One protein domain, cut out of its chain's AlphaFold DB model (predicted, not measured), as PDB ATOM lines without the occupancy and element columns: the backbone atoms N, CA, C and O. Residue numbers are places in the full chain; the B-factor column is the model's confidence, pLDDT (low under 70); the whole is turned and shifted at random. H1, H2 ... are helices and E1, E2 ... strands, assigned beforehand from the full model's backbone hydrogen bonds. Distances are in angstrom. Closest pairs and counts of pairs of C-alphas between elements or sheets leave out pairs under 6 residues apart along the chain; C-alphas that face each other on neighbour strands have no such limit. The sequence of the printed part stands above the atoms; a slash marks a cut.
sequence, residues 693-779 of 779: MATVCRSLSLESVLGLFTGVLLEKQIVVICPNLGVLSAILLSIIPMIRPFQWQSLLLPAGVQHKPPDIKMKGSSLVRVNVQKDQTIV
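Overview. This is residues 693 to 779 of the 779 residues of an uncharacterized protein of Zea mays (UniProt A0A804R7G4). A small three-stranded sheet has H2 running over E2 and E3 on one of its faces and H3 packed at E1, while H1 and H4 lie off the sheet, H1 against H3 and H4 near one end of H2. A long loop of residues 739 to 766 comes back from H4 to the sheet, and its residues 758 to 763 stick out. The 87 printed residues include four named helices and three named strands, in the order H1, H2, E1, H3, H4, E2, E3; the class is mixed, helices and strands, and the mixed sheet has the order E1, E2, E3. The whole is compact, with a radius of gyration of the C-alphas of 12.2 A, and spans 36 by 24 by 23 A.

Arrangement. H1, residues 693 to 699, touches H3, residues 725 to 733, at a steep tilt of 55 degrees, opposite ways; the closest C-alphas, of Val 696 and Ile 731, are 5.8 A apart. H1 is close to but not clearly touching H2, residues 702 to 713: the closest C-alphas, of Val 696 and Val 705, are 7.7 A apart. H2 is on the sheet of E1, residues 717 to 721, E2, residues 767 to 771, and E3, residues 776 to 778. Its height over the sheet is 9.3 A, and it lies over E2 and E3, only just along the strands, at 29 degrees to E2 on the local plane. The closest C-alphas of H2 and E3, of Ser 704 and Thr 777, are 5.4 A apart. H2 and H3 on one face of the sheet give two layers, helices and sheet. H2, with residues 709 to 712 alone, only just touches H4, residues 735 to 738, with 3 pairs of C-alphas within 8 A, the closest those of Val 712 and Ile 735 at 7.4 A. H2 and H3 are apart. E1 and E2 are parallel, with N 721 and O 770 2.8 A apart, within hydrogen-bond range. E1, H3, H4 and E2 form a strand-helix-strand unit, two parallel neighbour strands with helices between, whose crossover is left-handed. E2 and E3 are an antiparallel hairpin, with N 769 and O 778 2.8 A apart, within hydrogen-bond range. In H1, H2 and H3 every O i to N i+4 pair is within hydrogen-bond range; H4 is too short for such a pair.

Along the chain. H1 begins at C-alpha 693, (168.071, 164.423, 171.418), and is 10.0 A long from first to last C-alpha. H2 is 16.2 A, E1 13.2 A, H3 11.8 A, H4 5.1 A and E2 12.7 A. E3, 6.4 A, ends at C-alpha 778, (173.357, 171.588, 151.975).

Size, cuts and confidence. The C-alphas of Pro 741 and Asp 759, the two farthest apart, are 36.9 A apart. The printed part has no cut, and the link from H4 to E2, 28 residues, is long. Confidence is low, with pLDDT under 70, at residues 745 to 766 and at residue 779, the chain's last.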
ATOM      1  N   MET A 693     166.673 164.831 171.660       91.19
ATOM      2  CA  MET A 693     168.071 164.423 171.418       91.19
ATOM      3  C   MET A 693     168.187 163.003 170.856       91.19
ATOM      4  O   MET A 693     168.948 162.780 169.914       91.19
ATOM      5  N   ALA A 694     167.412 162.054 171.390       89.69
ATOM      6  CA  ALA A 694     167.414 160.671 170.913       89.69
ATOM      7  C   ALA A 694     167.002 160.589 169.434       89.69
ATOM      8  O   ALA A 694     167.696 159.971 168.629       89.69
ATOM      9  N   THR A 695     165.925 161.283 169.059       90.00
ATOM     10  CA  THR A 695     165.403 161.327 167.687       90.00
ATOM     11  C   THR A 695     166.385 161.988 166.718       90.00
ATOM     12  O   THR A 695     166.630 161.446 165.643       90.00
ATOM     13  N   VAL A 696     167.032 163.096 167.102       91.19
ATOM     14  CA  VAL A 696     168.076 163.741 166.280       91.19
ATOM     15  C   VAL A 696     169.247 162.791 166.017       91.19
ATOM     16  O   VAL A 696     169.628 162.607 164.863       91.19
ATOM     17  N   CYS A 697     169.770 162.136 167.057       91.38
ATOM     18  CA  CYS A 697     170.867 161.169 166.934       91.38
ATOM     19  C   CYS A 697     170.480 159.887 166.172       91.38
ATOM     20  O   CYS A 697     171.360 159.198 165.659       91.38
ATOM     21  N   ARG A 698     169.183 159.562 166.093       90.38
ATOM     22  CA  ARG A 698     168.644 158.416 165.340       90.38
ATOM     23  C   ARG A 698     168.362 158.749 163.867       90.38
ATOM     24  O   ARG A 698     168.394 157.850 163.032       90.38
ATOM     25  N   SER A 699     168.054 160.009 163.547       89.81
ATOM     26  CA  SER A 699     167.559 160.431 162.223       89.81
ATOM     27  C   SER A 699     168.537 161.258 161.380       89.81
ATOM     28  O   SER A 699     168.255 161.471 160.204       89.81
ATOM     29  N   LEU A 700     169.658 161.726 161.937       90.06
ATOM     30  CA  LEU A 700     170.697 162.478 161.222       90.06
ATOM     31  C   LEU A 700     172.088 161.929 161.564       90.06
ATOM     32  O   LEU A 700     172.354 161.589 162.717       90.06
ATOM     33  N   SER A 701     173.013 161.906 160.599       91.88
ATOM     34  CA  SER A 701     174.419 161.628 160.925       91.88
ATOM     35  C   SER A 701     175.069 162.787 161.676       91.88
ATOM     36  O   SER A 701     174.634 163.939 161.612       91.88
ATOM     37  N   LEU A 702     176.194 162.498 162.335       90.88
ATOM     38  CA  LEU A 702     177.012 163.504 163.012       90.88
ATOM     39  C   LEU A 702     177.429 164.665 162.085       90.88
ATOM     40  O   LEU A 702     177.540 165.795 162.554       90.88
ATOM     41  N   GLU A 703     177.625 164.428 160.782       88.25
ATOM     42  CA  GLU A 703     177.936 165.501 159.825       88.25
ATOM     43  C   GLU A 703     176.717 166.402 159.567       88.25
ATOM     44  O   GLU A 703     176.848 167.626 159.633       88.25
ATOM     45  N   SER A 704     175.517 165.835 159.395       89.75
ATOM     46  CA  SER A 704     174.273 166.616 159.317       89.75
ATOM     47  C   SER A 704     173.962 167.375 160.610       89.75
ATOM     48  O   SER A 704     173.575 168.542 160.546       89.75
ATOM     49  N   VAL A 705     174.181 166.775 161.786       90.88
ATOM     50  CA  VAL A 705     173.983 167.442 163.090       90.88
ATOM     51  C   VAL A 705     174.951 168.620 163.262       90.88
ATOM     52  O   VAL A 705     174.531 169.709 163.657       90.88
ATOM     53  N   LEU A 706     176.232 168.455 162.907       89.19
ATOM     54  CA  LEU A 706     177.214 169.546 162.931       89.19
ATOM     55  C   LEU A 706     176.914 170.626 161.877       89.19
ATOM     56  O   LEU A 706     177.108 171.815 162.149       89.19
ATOM     57  N   GLY A 707     176.409 170.241 160.701       85.69
ATOM     58  CA  GLY A 707     175.956 171.161 159.655       85.69
ATOM     59  C   GLY A 707     174.758 172.006 160.098       85.69
ATOM     60  O   GLY A 707     174.801 173.234 159.985       85.69
ATOM     61  N   LEU A 708     173.737 171.369 160.681       87.69
ATOM     62  CA  LEU A 708     172.579 172.022 161.296       87.69
ATOM     63  C   LEU A 708     173.022 172.996 162.394       87.69
ATOM     64  O   LEU A 708     172.712 174.184 162.318       87.69
ATOM     65  N   PHE A 709     173.805 172.523 163.368       87.69
ATOM     66  CA  PHE A 709     174.293 173.339 164.482       87.69
ATOM     67  C   PHE A 709     175.123 174.541 164.011       87.69
ATOM     68  O   PHE A 709     174.979 175.646 164.532       87.69
ATOM     69  N   THR A 710     175.943 174.369 162.973       85.38
ATOM     70  CA  THR A 710     176.725 175.481 162.414       85.38
ATOM     71  C   THR A 710     175.853 176.463 161.626       85.38
ATOM     72  O   THR A 710     176.081 177.670 161.693       85.38
ATOM     73  N   GLY A 711     174.815 175.986 160.931       83.94
ATOM     74  CA  GLY A 711     173.787 176.842 160.331       83.94
ATOM     75  C   GLY A 711     173.045 177.682 161.377       83.94
ATOM     76  O   GLY A 711     172.838 178.876 161.166       83.94
ATOM     77  N   VAL A 712     172.718 177.076 162.522       86.31
ATOM     78  CA  VAL A 712     172.086 177.727 163.681       86.31
ATOM     79  C   VAL A 712     173.000 178.800 164.284       86.31
ATOM     80  O   VAL A 712     172.591 179.954 164.389       86.31
ATOM     81  N   LEU A 713     174.249 178.461 164.628       84.56
ATOM     82  CA  LEU A 713     175.210 179.406 165.227       84.56
ATOM     83  C   LEU A 713     175.580 180.578 164.305       84.56
ATOM     84  O   LEU A 713     176.001 181.629 164.782       84.56
ATOM     85  N   LEU A 714     175.431 180.404 162.990       83.81
ATOM     86  CA  LEU A 714     175.674 181.437 161.977       83.81
ATOM     87  C   LEU A 714     174.367 182.080 161.476       83.81
ATOM     88  O   LEU A 714     174.356 182.711 160.416       83.81
ATOM     89  N   GLU A 715     173.289 181.910 162.252       78.44
ATOM     90  CA  GLU A 715     171.962 182.520 162.110       78.44
ATOM     91  C   GLU A 715     171.376 182.420 160.694       78.44
ATOM     92  O   GLU A 715     170.718 183.335 160.188       78.44
ATOM     93  N   LYS A 716     171.642 181.296 160.023       80.25
ATOM     94  CA  LYS A 716     171.173 181.038 158.664       80.25
ATOM     95  C   LYS A 716     169.665 180.819 158.628       80.25
ATOM     96  O   LYS A 716     169.046 180.398 159.601       80.25
ATOM     97  N   GLN A 717     169.078 181.045 157.453       81.38
ATOM     98  CA  GLN A 717     167.770 180.473 157.152       81.38
ATOM     99  C   GLN A 717     167.960 178.961 157.018       81.38
ATOM    100  O   GLN A 717     168.803 178.524 156.235       81.38
ATOM    101  N   ILE A 718     167.210 178.180 157.793       83.06
ATOM    102  CA  ILE A 718     167.279 176.718 157.811       83.06
ATOM    103  C   ILE A 718     165.909 176.185 157.400       83.06
ATOM    104  O   ILE A 718     164.892 176.599 157.951       83.06
ATOM    105  N   VAL A 719     165.888 175.264 156.441       85.69
ATOM    106  CA  VAL A 719     164.689 174.520 156.043       85.69
ATOM    107  C   VAL A 719     164.973 173.033 156.207       85.69
ATOM    108  O   VAL A 719     165.813 172.468 155.503       85.69
ATOM    109  N   VAL A 720     164.260 172.411 157.143       86.25
ATOM    110  CA  VAL A 720     164.247 170.959 157.347       86.25
ATOM    111  C   VAL A 720     163.117 170.369 156.504       86.25
ATOM    112  O   VAL A 720     162.000 170.885 156.515       86.25
ATOM    113  N   ILE A 721     163.417 169.309 155.755       86.69
ATOM    114  CA  ILE A 721     162.470 168.578 154.903       86.69
ATOM    115  C   ILE A 721     162.412 167.135 155.402       86.69
ATOM    116  O   ILE A 721     163.387 166.387 155.266       86.69
ATOM    117  N   CYS A 722     161.271 166.752 155.973       85.62
ATOM    118  CA  CYS A 722     160.995 165.402 156.455       85.62
ATOM    119  C   CYS A 722     159.480 165.117 156.375       85.62
ATOM    120  O   CYS A 722     158.709 165.962 156.825       85.62
ATOM    121  N   PRO A 723     159.037 163.959 155.845       83.12
ATOM    122  CA  PRO A 723     157.617 163.588 155.753       83.12
ATOM    123  C   PRO A 723     157.033 163.023 157.066       83.12
ATOM    124  O   PRO A 723     155.937 162.474 157.075       83.12
ATOM    125  N   ASN A 724     157.790 163.089 158.161       87.12
ATOM    126  CA  ASN A 724     157.449 162.544 159.471       87.12
ATOM    127  C   ASN A 724     157.413 163.711 160.466       87.12
ATOM    128  O   ASN A 724     158.437 164.369 160.666       87.12
ATOM    129  N   LEU A 725     156.243 163.987 161.052       87.88
ATOM    130  CA  LEU A 725     156.033 165.155 161.914       87.88
ATOM    131  C   LEU A 725     156.814 165.074 163.228       87.88
ATOM    132  O   LEU A 725     157.357 166.096 163.654       87.88
ATOM    133  N   GLY A 726     156.929 163.891 163.837       89.44
ATOM    134  CA  GLY A 726     157.705 163.692 165.064       89.44
ATOM    135  C   GLY A 726     159.183 163.986 164.856       89.44
ATOM    136  O   GLY A 726     159.760 164.836 165.529       89.44
ATOM    137  N   VAL A 727     159.783 163.388 163.825       90.81
ATOM    138  CA  VAL A 727     161.188 163.627 163.458       90.81
ATOM    139  C   VAL A 727     161.422 165.081 163.027       90.81
ATOM    140  O   VAL A 727     162.426 165.685 163.404       90.81
ATOM    141  N   LEU A 728     160.496 165.674 162.265       89.94
ATOM    142  CA  LEU A 728     160.577 167.067 161.814       89.94
ATOM    143  C   LEU A 728     160.560 168.057 162.985       89.94
ATOM    144  O   LEU A 728     161.432 168.924 163.075       89.94
ATOM    145  N   SER A 729     159.585 167.917 163.887       91.44
ATOM    146  CA  SER A 729     159.469 168.773 165.068       91.44
ATOM    147  C   SER A 729     160.595 168.529 166.067       91.44
ATOM    148  O   SER A 729     161.128 169.499 166.600       91.44
ATOM    149  N   ALA A 730     161.051 167.284 166.245       91.88
ATOM    150  CA  ALA A 730     162.211 166.986 167.080       91.88
ATOM    151  C   ALA A 730     163.473 167.707 166.585       91.88
ATOM    152  O   ALA A 730     164.130 168.396 167.364       91.88
ATOM    153  N   ILE A 731     163.776 167.638 165.283       91.50
ATOM    154  CA  ILE A 731     164.931 168.332 164.692       91.50
ATOM    155  C   ILE A 731     164.787 169.860 164.806       91.50
ATOM    156  O   ILE A 731     165.765 170.539 165.115       91.50
ATOM    157  N   LEU A 732     163.588 170.424 164.627       89.69
ATOM    158  CA  LEU A 732     163.380 171.875 164.730       89.69
ATOM    159  C   LEU A 732     163.418 172.399 166.177       89.69
ATOM    160  O   LEU A 732     163.961 173.477 166.415       89.69
ATOM    161  N   LEU A 733     162.901 171.645 167.149       91.19
ATOM    162  CA  LEU A 733     162.904 172.031 168.564       91.19
ATOM    163  C   LEU A 733     164.242 171.732 169.264       91.19
ATOM    164  O   LEU A 733     164.614 172.467 170.178       91.19
ATOM    165  N   SER A 734     165.016 170.743 168.796       92.62
ATOM    166  CA  SER A 734     166.366 170.424 169.305       92.62
ATOM    167  C   SER A 734     167.341 171.603 169.290       92.62
ATOM    168  O   SER A 734     168.269 171.665 170.098       92.62
ATOM    169  N   ILE A 735     167.093 172.581 168.416       90.38
ATOM    170  CA  ILE A 735     167.838 173.838 168.327       90.38
ATOM    171  C   ILE A 735     167.896 174.538 169.698       90.38
ATOM    172  O   ILE A 735     168.929 175.108 170.041       90.38
ATOM    173  N   ILE A 736     166.824 174.472 170.497       89.62
ATOM    174  CA  ILE A 736     166.683 175.188 171.776       89.62
ATOM    175  C   ILE A 736     167.634 174.657 172.873       89.62
ATOM    176  O   ILE A 736     168.327 175.481 173.484       89.62
ATOM    177  N   PRO A 737     167.731 173.336 173.140       92.38
ATOM    178  CA  PRO A 737     168.775 172.793 174.009       92.38
ATOM    179  C   PRO A 737     170.178 172.848 173.390       92.38
ATOM    180  O   PRO A 737     171.119 173.200 174.100       92.38
ATOM    181  N   MET A 738     170.347 172.567 172.088       90.12
ATOM    182  CA  MET A 738     171.681 172.475 171.463       90.12
ATOM    183  C   MET A 738     172.512 173.761 171.576       90.12
ATOM    184  O   MET A 738     173.734 173.687 171.674       90.12
ATOM    185  N   ILE A 739     171.879 174.937 171.559       89.31
ATOM    186  CA  ILE A 739     172.579 176.232 171.620       89.31
ATOM    187  C   ILE A 739     172.852 176.749 173.035       89.31
ATOM    188  O   ILE A 739     173.370 177.858 173.167       89.31
ATOM    189  N   ARG A 740     172.511 176.014 174.101       86.44
ATOM    190  CA  ARG A 740     172.718 176.482 175.484       86.44
ATOM    191  C   ARG A 740     174.188 176.882 175.724       86.44
ATOM    192  O   ARG A 740     175.084 176.145 175.317       86.44
ATOM    193  N   PRO A 741     174.469 178.031 176.374       82.31
ATOM    194  CA  PRO A 741     173.550 178.921 177.099       82.31
ATOM    195  C   PRO A 741     172.862 180.014 176.250       82.31
ATOM    196  O   PRO A 741     172.172 180.864 176.811       82.31
ATOM    197  N   PHE A 742     173.036 180.035 174.924       82.31
ATOM    198  CA  PHE A 742     172.329 180.974 174.046       82.31
ATOM    199  C   PHE A 742     170.825 180.639 173.940       82.31
ATOM    200  O   PHE A 742     170.349 179.613 174.427       82.31
ATOM    201  N   GLN A 743     170.062 181.525 173.294       74.06
ATOM    202  CA  GLN A 743     168.622 181.377 173.046       74.06
ATOM    203  C   GLN A 743     168.313 181.655 171.571       74.06
ATOM    204  O   GLN A 743     168.926 182.539 170.970       74.06
ATOM    205  N   TRP A 744     167.337 180.950 170.988       74.75
ATOM    206  CA  TRP A 744     166.928 181.188 169.604       74.75
ATOM    207  C   TRP A 744     165.972 182.380 169.529       74.75
ATOM    208  O   TRP A 744     164.838 182.340 170.007       74.75
ATOM    209  N   GLN A 745     166.463 183.463 168.933       66.44
ATOM    210  CA  GLN A 745     165.796 184.768 168.902       66.44
ATOM    211  C   GLN A 745     165.215 185.132 167.523       66.44
ATOM    212  O   GLN A 745     164.583 186.178 167.376       66.44
ATOM    213  N   SER A 746     165.447 184.292 166.513       66.94
ATOM    214  CA  SER A 746     164.851 184.409 165.179       66.94
ATOM    215  C   SER A 746     163.488 183.702 165.129       66.94
ATOM    216  O   SER A 746     163.080 183.035 166.082       66.94
ATOM    217  N   LEU A 747     162.774 183.822 164.006       64.88
ATOM    218  CA  LEU A 747     161.575 183.021 163.758       64.88
ATOM    219  C   LEU A 747     161.928 181.519 163.766       64.88
ATOM    220  O   LEU A 747     162.954 181.115 163.220       64.88
ATOM    221  N   LEU A 748     161.075 180.706 164.387       62.53
ATOM    222  CA  LEU A 748     161.100 179.245 164.326       62.53
ATOM    223  C   LEU A 748     159.676 178.800 163.987       62.53
ATOM    224  O   LEU A 748     158.747 179.157 164.705       62.53
ATOM    225  N   LEU A 749     159.507 178.070 162.884       62.00
ATOM    226  CA  LEU A 749     158.222 177.509 162.468       62.00
ATOM    227  C   LEU A 749     158.351 175.979 162.447       62.00
ATOM    228  O   LEU A 749     158.962 175.453 161.517       62.00
ATOM    229  N   PRO A 750     157.810 175.254 163.445       54.91
ATOM    230  CA  PRO A 750     157.847 173.790 163.464       54.91
ATOM    231  C   PRO A 750     156.949 173.135 162.398       54.91
ATOM    232  O   PRO A 750     157.121 171.956 162.100       54.91
ATOM    233  N   ALA A 751     156.050 173.899 161.764       50.41
ATOM    234  CA  ALA A 751     155.313 173.502 160.562       50.41
ATOM    235  C   ALA A 751     156.234 173.488 159.319       50.41
ATOM    236  O   ALA A 751     156.163 174.353 158.445       50.41
ATOM    237  N   GLY A 752     157.161 172.528 159.276       44.28
ATOM    238  CA  GLY A 752     158.104 172.356 158.171       44.28
ATOM    239  C   GLY A 752     157.477 171.731 156.918       44.28
ATOM    240  O   GLY A 752     156.446 171.062 156.957       44.28
ATOM    241  N   VAL A 753     158.135 171.939 155.777       47.78
ATOM    242  CA  VAL A 753     157.650 171.509 154.459       47.78
ATOM    243  C   VAL A 753     157.966 170.021 154.238       47.78
ATOM    244  O   VAL A 753     159.113 169.661 153.968       47.78
ATOM    245  N   GLN A 754     156.949 169.158 154.341       48.62
ATOM    246  CA  GLN A 754     157.093 167.693 154.261       48.62
ATOM    247  C   GLN A 754     157.535 167.176 152.879       48.62
ATOM    248  O   GLN A 754     158.325 166.230 152.780       48.62
ATOM    249  N   HIS A 755     157.067 167.808 151.799       46.47
ATOM    250  CA  HIS A 755     157.360 167.413 150.419       46.47
ATOM    251  C   HIS A 755     157.957 168.551 149.585       46.47
ATOM    252  O   HIS A 755     157.707 169.724 149.838       46.47
ATOM    253  N   LYS A 756     158.801 168.180 148.604       39.62
ATOM    254  CA  LYS A 756     159.687 169.071 147.822       39.62
ATOM    255  C   LYS A 756     159.009 170.428 147.517       39.62
ATOM    256  O   LYS A 756     158.097 170.442 146.690       39.62
ATOM    257  N   PRO A 757     159.471 171.558 148.096       41.97
ATOM    258  CA  PRO A 757     158.828 172.854 147.880       41.97
ATOM    259  C   PRO A 757     158.786 173.200 146.379       41.97
ATOM    260  O   PRO A 757     159.798 172.988 145.700       41.97
ATOM    261  N   PRO A 758     157.656 173.722 145.858       37.88
ATOM    262  CA  PRO A 758     157.400 173.869 144.422       37.88
ATOM    263  C   PRO A 758     158.428 174.806 143.780       37.88
ATOM    264  O   PRO A 758     158.362 176.018 143.965       37.88
ATOM    265  N   ASP A 759     159.411 174.195 143.103       40.47
ATOM    266  CA  ASP A 759     160.741 174.720 142.745       40.47
ATOM    267  C   ASP A 759     161.004 176.181 143.139       40.47
ATOM    268  O   ASP A 759     161.109 177.076 142.294       40.47
ATOM    269  N   ILE A 760     161.147 176.411 144.453       45.88
ATOM    270  CA  ILE A 760     161.369 177.745 145.010       45.88
ATOM    271  C   ILE A 760     162.743 178.235 144.547       45.88
ATOM    272  O   ILE A 760     163.786 177.947 145.150       45.88
ATOM    273  N   LYS A 761     162.720 179.030 143.469       37.62
ATOM    274  CA  LYS A 761     163.840 179.781 142.880       37.62
ATOM    275  C   LYS A 761     164.271 180.955 143.772       37.62
ATOM    276  O   LYS A 761     164.594 182.035 143.278       37.62
ATOM    277  N   MET A 762     164.329 180.738 145.088       46.06
ATOM    278  CA  MET A 762     165.064 181.602 146.005       46.06
ATOM    279  C   MET A 762     166.543 181.556 145.621       46.06
ATOM    280  O   MET A 762     167.298 180.687 146.052       46.06
ATOM    281  N   LYS A 763     166.957 182.532 144.809       42.38
ATOM    282  CA  LYS A 763     168.357 182.890 144.555       42.38
ATOM    283  C   LYS A 763     168.955 183.569 145.800       42.38
ATOM    284  O   LYS A 763     169.430 184.697 145.729       42.38
ATOM    285  N   GLY A 764     168.878 182.898 146.947       46.38
ATOM    286  CA  GLY A 764     169.433 183.335 148.225       46.38
ATOM    287  C   GLY A 764     170.656 182.494 148.565       46.38
ATOM    288  O   GLY A 764     170.529 181.306 148.844       46.38
ATOM    289  N   SER A 765     171.845 183.093 148.557       53.69
ATOM    290  CA  SER A 765     173.130 182.408 148.781       53.69
ATOM    291  C   SER A 765     173.431 182.149 150.268       53.69
ATOM    292  O   SER A 765     174.548 182.381 150.726       53.69
ATOM    293  N   SER A 766     172.409 181.795 151.056       65.44
ATOM    294  CA  SER A 766     172.486 181.711 152.524       65.44
ATOM    295  C   SER A 766     171.330 180.895 153.149       65.44
ATOM    296  O   SER A 766     170.827 181.261 154.216       65.44
ATOM    297  N   LEU A 767     170.892 179.826 152.473       77.62
ATOM    298  CA  LEU A 767     169.774 178.962 152.872       77.62
ATOM    299  C   LEU A 767     170.263 177.525 153.095       77.62
ATOM    300  O   LEU A 767     170.488 176.796 152.129       77.62
ATOM    301  N   VAL A 768     170.353 177.112 154.360       79.56
ATOM    302  CA  VAL A 768     170.679 175.735 154.745       79.56
ATOM    303  C   VAL A 768     169.459 174.847 154.512       79.56
ATOM    304  O   VAL A 768     168.358 175.152 154.974       79.56
ATOM    305  N   ARG A 769     169.642 173.737 153.800       82.75
ATOM    306  CA  ARG A 769     168.602 172.740 153.516       82.75
ATOM    307  C   ARG A 769     169.016 171.399 154.104       82.75
ATOM    308  O   ARG A 769     169.986 170.812 153.634       82.75
ATOM    309  N   VAL A 770     168.266 170.916 155.091       82.88
ATOM    310  CA  VAL A 770     168.456 169.595 155.710       82.88
ATOM    311  C   VAL A 770     167.381 168.660 155.167       82.88
ATOM    312  O   VAL A 770     166.205 168.797 155.502       82.88
ATOM    313  N   ASN A 771     167.757 167.721 154.301       84.88
ATOM    314  CA  ASN A 771     166.870 166.650 153.856       84.88
ATOM    315  C   ASN A 771     167.117 165.408 154.716       84.88
ATOM    316  O   ASN A 771     168.133 164.736 154.547       84.88
ATOM    317  N   VAL A 772     166.183 165.113 155.621       84.81
ATOM    318  CA  VAL A 772     166.343 164.042 156.618       84.81
ATOM    319  C   VAL A 772     166.318 162.663 155.953       84.81
ATOM    320  O   VAL A 772     167.171 161.829 156.224       84.81
ATOM    321  N   GLN A 773     165.412 162.444 154.992       82.19
ATOM    322  CA  GLN A 773     165.264 161.155 154.296       82.19
ATOM    323  C   GLN A 773     166.509 160.740 153.484       82.19
ATOM    324  O   GLN A 773     166.679 159.565 153.171       82.19
ATOM    325  N   LYS A 774     167.367 161.697 153.116       82.56
ATOM    326  CA  LYS A 774     168.632 161.454 152.407       82.56
ATOM    327  C   LYS A 774     169.873 161.647 153.277       82.56
ATOM    328  O   LYS A 774     170.968 161.491 152.747       82.56
ATOM    329  N   ASP A 775     169.699 162.053 154.536       82.31
ATOM    330  CA  ASP A 775     170.752 162.580 155.413       82.31
ATOM    331  C   ASP A 775     171.683 163.578 154.691       82.31
ATOM    332  O   ASP A 775     172.902 163.437 154.637       82.31
ATOM    333  N   GLN A 776     171.080 164.579 154.040       77.94
ATOM    334  CA  GLN A 776     171.797 165.553 153.213       77.94
ATOM    335  C   GLN A 776     171.577 166.974 153.714       77.94
ATOM    336  O   GLN A 776     170.509 167.559 153.518       77.94
ATOM    337  N   THR A 777     172.628 167.545 154.302       73.81
ATOM    338  CA  THR A 777     172.692 168.953 154.706       73.81
ATOM    339  C   THR A 777     173.471 169.764 153.668       73.81
ATOM    340  O   THR A 777     174.675 169.588 153.499       73.81
ATOM    341  N   ILE A 778     172.779 170.655 152.957       71.25
ATOM    342  CA  ILE A 778     173.357 171.588 151.975       71.25
ATOM    343  C   ILE A 778     173.384 172.981 152.613       71.25
ATOM    344  O   ILE A 778     172.341 173.442 153.074       71.25
ATOM    345  N   VAL A 779     174.550 173.635 152.641       59.25
ATOM    346  CA  VAL A 779     174.815 174.919 153.333       59.25
ATOM    347  C   VAL A 779     175.098 176.050 152.345       59.25
ATOM    348  O   VAL A 779     175.808 175.777 151.352       59.25
TER     349      VAL A 779